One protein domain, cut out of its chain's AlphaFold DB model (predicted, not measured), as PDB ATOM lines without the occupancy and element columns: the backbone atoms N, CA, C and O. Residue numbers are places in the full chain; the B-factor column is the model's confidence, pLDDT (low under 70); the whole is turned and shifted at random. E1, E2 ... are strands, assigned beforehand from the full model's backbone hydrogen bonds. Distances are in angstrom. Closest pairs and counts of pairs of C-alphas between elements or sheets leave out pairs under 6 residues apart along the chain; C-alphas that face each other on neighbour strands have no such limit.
ATOM      1  N   LEU A   2      24.598  83.139  15.197       42.78
ATOM      2  CA  LEU A   2      25.037  81.741  15.144       42.78
ATOM      3  C   LEU A   2      25.160  81.233  16.587       42.78
ATOM      4  O   LEU A   2      25.823  81.866  17.407       42.78
ATOM      5  N   ALA A   3      24.433  80.170  16.919       55.25
ATOM      6  CA  ALA A   3      24.313  79.653  18.276       55.25
ATOM      7  C   ALA A   3      25.593  78.899  18.681       55.25
ATOM      8  O   ALA A   3      25.601  77.683  18.806       55.25
ATOM      9  N   PHE A   4      26.693  79.632  18.872       64.81
ATOM     10  CA  PHE A   4      27.971  79.101  19.363       64.81
ATOM     11  C   PHE A   4      27.931  78.724  20.857       64.81
ATOM     12  O   PHE A   4      28.912  78.219  21.391       64.81
ATOM     13  N   GLY A   5      26.819  78.995  21.554       66.75
ATOM     14  CA  GLY A   5      26.706  78.819  23.008       66.75
ATOM     15  C   GLY A   5      27.542  79.819  23.819       66.75
ATOM     16  O   GLY A   5      27.768  79.614  25.010       66.75
ATOM     17  N   TRP A   6      28.038  80.885  23.182       78.69
ATOM     18  CA  TRP A   6      28.794  81.954  23.837       78.69
ATOM     19  C   TRP A   6      27.850  83.022  24.388       78.69
ATOM     20  O   TRP A   6      26.783  83.268  23.819       78.69
ATOM     21  N   ALA A   7      28.251  83.666  25.485       79.50
ATOM     22  CA  ALA A   7      27.429  84.676  26.134       79.50
ATOM     23  C   ALA A   7      27.252  85.899  25.225       79.50
ATOM     24  O   ALA A   7      28.223  86.448  24.698       79.50
ATOM     25  N   ALA A   8      26.018  86.377  25.067       78.19
ATOM     26  CA  ALA A   8      25.787  87.663  24.433       78.19
ATOM     27  C   ALA A   8      26.373  88.781  25.302       78.19
ATOM     28  O   ALA A   8      26.253  88.771  26.528       78.19
ATOM     29  N   LEU A   9      26.953  89.786  24.653       84.31
ATOM     30  CA  LEU A   9      27.446  90.978  25.327       84.31
ATOM     31  C   LEU A   9      26.399  92.083  25.263       84.31
ATOM     32  O   LEU A   9      25.706  92.259  24.257       84.31
ATOM     33  N   ARG A  10      26.284  92.857  26.341       87.38
ATOM     34  CA  ARG A  10      25.488  94.091  26.356       87.38
ATOM     35  C   ARG A  10      26.319  95.224  26.894       87.38
ATOM     36  O   ARG A  10      27.044  95.029  27.857       87.38
ATOM     37  N   ALA A  11      26.157  96.407  26.326       90.56
ATOM     38  CA  ALA A  11      26.897  97.570  26.772       90.56
ATOM     39  C   ALA A  11      25.973  98.737  27.113       90.56
ATOM     40  O   ALA A  11      24.953  98.949  26.457       90.56
ATOM     41  N   LEU A  12      26.371  99.505  28.125       91.44
ATOM     42  CA  LEU A  12      25.847 100.831  28.423       91.44
ATOM     43  C   LEU A  12      26.983 101.834  28.242       91.44
ATOM     44  O   LEU A  12      28.029 101.718  28.882       91.44
ATOM     45  N   ARG A  13      26.773 102.830  27.381       91.12
ATOM     46  CA  ARG A  13      27.735 103.910  27.157       91.12
ATOM     47  C   ARG A  13      27.142 105.236  27.618       91.12
ATOM     48  O   ARG A  13      26.036 105.592  27.229       91.12
ATOM     49  N   SER A  14      27.906 105.960  28.424       89.00
ATOM     50  CA  SER A  14      27.625 107.323  28.879       89.00
ATOM     51  C   SER A  14      28.771 108.257  28.472       89.00
ATOM     52  O   SER A  14      29.733 107.822  27.837       89.00
ATOM     53  N   SER A  15      28.690 109.540  28.839       87.12
ATOM     54  CA  SER A  15      29.767 110.511  28.593       87.12
ATOM     55  C   SER A  15      31.062 110.174  29.335       87.12
ATOM     56  O   SER A  15      32.139 110.489  28.841       87.12
ATOM     57  N   LYS A  16      30.963 109.531  30.506       92.69
ATOM     58  CA  LYS A  16      32.116 109.187  31.346       92.69
ATOM     59  C   LYS A  16      32.486 107.710  31.294       92.69
ATOM     60  O   LYS A  16      33.663 107.397  31.285       92.69
ATOM     61  N   TYR A  17      31.518 106.799  31.260       95.25
ATOM     62  CA  TYR A  17      31.785 105.362  31.368       95.25
ATOM     63  C   TYR A  17      31.257 104.563  30.182       95.25
ATOM     64  O   TYR A  17      30.159 104.825  29.684       95.25
ATOM     65  N   LEU A  18      32.014 103.534  29.808       94.50
ATOM     66  CA  LEU A  18      31.563 102.395  29.018       94.50
ATOM     67  C   LEU A  18      31.532 101.169  29.935       94.50
ATOM     68  O   LEU A  18      32.564 100.761  30.459       94.50
ATOM     69  N   TYR A  19      30.352 100.589  30.125       93.88
ATOM     70  CA  TYR A  19      30.165  99.341  30.861       93.88
ATOM     71  C   TYR A  19      29.745  98.235  29.902       93.88
ATOM     72  O   TYR A  19      28.822  98.440  29.114       93.88
ATOM     73  N   ILE A  20      30.388  97.072  29.987       91.69
ATOM     74  CA  ILE A  20      30.047  95.880  29.208       91.69
ATOM     75  C   ILE A  20      29.671  94.767  30.185       91.69
ATOM     76  O   ILE A  20      30.476  94.300  30.991       91.69
ATOM     77  N   ARG A  21      28.412  94.335  30.108       89.38
ATOM     78  CA  ARG A  21      27.915  93.122  30.745       89.38
ATOM     79  C   ARG A  21      28.357  91.928  29.897       89.38
ATOM     80  O   ARG A  21      27.786  91.677  28.835       89.38
ATOM     81  N   ALA A  22      29.354  91.224  30.412       88.38
ATOM     82  CA  ALA A  22      29.945  89.997  29.892       88.38
ATOM     83  C   ALA A  22      30.134  89.002  31.059       88.38
ATOM     84  O   ALA A  22      30.020  89.424  32.217       88.38
ATOM     85  N   PRO A  23      30.439  87.713  30.801       85.88
ATOM     86  CA  PRO A  23      30.837  86.773  31.854       85.88
ATOM     87  C   PRO A  23      31.991  87.304  32.713       85.88
ATOM     88  O   PRO A  23      31.985  87.108  33.927       85.88
ATOM     89  N   GLN A  24      32.926  88.038  32.099       88.12
ATOM     90  CA  GLN A  24      33.911  88.864  32.791       88.12
ATOM     91  C   GLN A  24      33.525  90.349  32.655       88.12
ATOM     92  O   GLN A  24      33.785  90.938  31.606       88.12
ATOM     93  N   PRO A  25      32.889  90.974  33.667       90.44
ATOM     94  CA  PRO A  25      32.412  92.351  33.562       90.44
ATOM     95  C   PRO A  25      33.522  93.343  33.217       90.44
ATOM     96  O   PRO A  25      34.648  93.244  33.715       90.44
ATOM     97  N   GLU A  26      33.178  94.346  32.415       93.31
ATOM     98  CA  GLU A  26      34.131  95.371  31.994       93.31
ATOM     99  C   GLU A  26      33.599  96.767  32.264       93.31
ATOM    100  O   GLU A  26      32.431  97.075  32.009       93.31
ATOM    101  N   LEU A  27      34.479  97.625  32.763       95.44
ATOM    102  CA  LEU A  27      34.182  99.019  33.037       95.44
ATOM    103  C   LEU A  27      35.364  99.879  32.611       95.44
ATOM    104  O   LEU A  27      36.462  99.704  33.122       95.44
ATOM    105  N   TYR A  28      35.119 100.849  31.741       95.75
ATOM    106  CA  TYR A  28      36.133 101.770  31.236       95.75
ATOM    107  C   TYR A  28      35.693 103.212  31.468       95.75
ATOM    108  O   TYR A  28      34.519 103.543  31.270       95.75
ATOM    109  N   ASP A  29      36.620 104.079  31.875       94.75
ATOM    110  CA  ASP A  29      36.385 105.526  31.922       94.75
ATOM    111  C   ASP A  29      36.655 106.116  30.533       94.75
ATOM    112  O   ASP A  29      37.783 106.445  30.186       94.75
ATOM    113  N   ALA A  30      35.604 106.255  29.728       90.25
ATOM    114  CA  ALA A  30      35.666 106.766  28.364       90.25
ATOM    115  C   ALA A  30      36.198 108.211  28.264       90.25
ATOM    116  O   ALA A  30      36.552 108.639  27.166       90.25
ATOM    117  N   SER A  31      36.249 108.963  29.373       89.94
ATOM    118  CA  SER A  31      36.806 110.322  29.393       89.94
ATOM    119  C   SER A  31      38.332 110.354  29.527       89.94
ATOM    120  O   SER A  31      38.957 111.328  29.111       89.94
ATOM    121  N   GLN A  32      38.934 109.296  30.079       90.31
ATOM    122  CA  GLN A  32      40.383 109.191  30.309       90.31
ATOM    123  C   GLN A  32      41.039 108.040  29.534       90.31
ATOM    124  O   GLN A  32      42.246 108.052  29.315       90.31
ATOM    125  N   ASP A  33      40.244 107.069  29.097       88.19
ATOM    126  CA  ASP A  33      40.651 105.859  28.397       88.19
ATOM    127  C   ASP A  33      39.768 105.670  27.156       88.19
ATOM    128  O   ASP A  33      38.861 104.839  27.096       88.19
ATOM    129  N   ALA A  34      40.020 106.503  26.142       85.38
ATOM    130  CA  ALA A  34      39.250 106.499  24.900       85.38
ATOM    131  C   ALA A  34      39.343 105.168  24.129       85.38
ATOM    132  O   ALA A  34      38.477 104.885  23.300       85.38
ATOM    133  N   LYS A  35      40.386 104.368  24.388       89.00
ATOM    134  CA  LYS A  35      40.625 103.067  23.749       89.00
ATOM    135  C   LYS A  35      40.103 101.878  24.556       89.00
ATOM    136  O   LYS A  35      40.116 100.776  24.020       89.00
ATOM    137  N   ALA A  36      39.609 102.102  25.777       89.56
ATOM    138  CA  ALA A  36      39.146 101.047  26.673       89.56
ATOM    139  C   ALA A  36      40.231  99.979  26.940       89.56
ATOM    140  O   ALA A  36      39.987  98.781  26.824       89.56
ATOM    141  N   GLU A  37      41.447 100.414  27.273       90.81
ATOM    142  CA  GLU A  37      42.585  99.529  27.566       90.81
ATOM    143  C   GLU A  37      42.655  99.121  29.051       90.81
ATOM    144  O   GLU A  37      43.234  98.086  29.389       90.81
ATOM    145  N   ARG A  38      42.059  99.902  29.963       92.69
ATOM    146  CA  ARG A  38      42.146  99.690  31.414       92.69
ATOM    147  C   ARG A  38      40.797  99.306  32.013       92.69
ATOM    148  O   ARG A  38      40.000 100.167  32.381       92.69
ATOM    149  N   ASN A  39      40.578  98.006  32.208       93.38
ATOM    150  CA  ASN A  39      39.371  97.512  32.869       93.38
ATOM    151  C   ASN A  39      39.366  97.862  34.375       93.38
ATOM    152  O   ASN A  39      40.226  97.425  35.138       93.38
ATOM    153  N   LEU A  40      38.368  98.638  34.796       94.75
ATOM    154  CA  LEU A  40      38.143  99.117  36.161       94.75
ATOM    155  C   LEU A  40      37.095  98.298  36.929       94.75
ATOM    156  O   LEU A  40      36.790  98.638  38.072       94.75
ATOM    157  N   ALA A  41      36.505  97.256  36.336       92.12
ATOM    158  CA  ALA A  41      35.372  96.544  36.932       92.12
ATOM    159  C   ALA A  41      35.709  95.924  38.300       92.12
ATOM    160  O   ALA A  41      34.893  95.985  39.219       92.12
ATOM    161  N   SER A  42      36.926  95.392  38.456       91.62
ATOM    162  CA  SER A  42      37.414  94.817  39.716       91.62
ATOM    163  C   SER A  42      37.784  95.878  40.758       91.62
ATOM    164  O   SER A  42      37.563  95.668  41.948       91.62
ATOM    165  N   SER A  43      38.314  97.029  40.332       94.81
ATOM    166  CA  SER A  43      38.712  98.123  41.229       94.81
ATOM    167  C   SER A  43      37.555  99.039  41.639       94.81
ATOM    168  O   SER A  43      37.654  99.731  42.649       94.81
ATOM    169  N   SER A  44      36.466  99.055  40.864       94.44
ATOM    170  CA  SER A  44      35.330  99.970  41.033       94.44
ATOM    171  C   SER A  44      33.979  99.232  41.043       94.44
ATOM    172  O   SER A  44      33.092  99.560  40.245       94.44
TER     173      SER A  44
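Overview. This is residues 2 to 44 of the 316 residues of an uncharacterized protein of Acidobacteria bacterium (UniProt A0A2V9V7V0). With little regular structure, this is a small single sheet of three short strands folded back and forth, with residues 2 to 9 leading in at one end of the long axis and a long unnamed tail, residues 30 to 44, looping beside the E3 edge. The 43 printed residues hold no named helix; strands E1, E2, E3 form a meander, each the antiparallel neighbour of the one before. The class is all strand, with 13 residues in named elements. The whole is loose, radius of gyration of the C-alphas 11.6 A, spanning 36 by 19 by 14 A.

Arrangement. E1, residues 10 to 13, and E2, residues 17 to 21, form an antiparallel hairpin at 171 degrees; N 12 and O 19 are within hydrogen-bond range, 2.8 A. E2 and E3, residues 26 to 29, form another at 175 degrees, with N 18 and O 28 at 2.9 A. Edge strands E1 and E3 are apart.

Along the chain. E1 begins at C-alpha 10 (25.488, 94.091, 26.356). E1 measures 10.1 A, E2 12.9 A and E3 10.4 A from first to last C-alpha. E3 ends at C-alpha 29 (36.385, 105.526, 31.922).

Size, cuts and confidence. The farthest C-alphas, of Ala 3 and Gln 32, are 35.7 A apart. The printed part has no cut, and both links are tight. Residues 2 to 5 have pLDDT under 70.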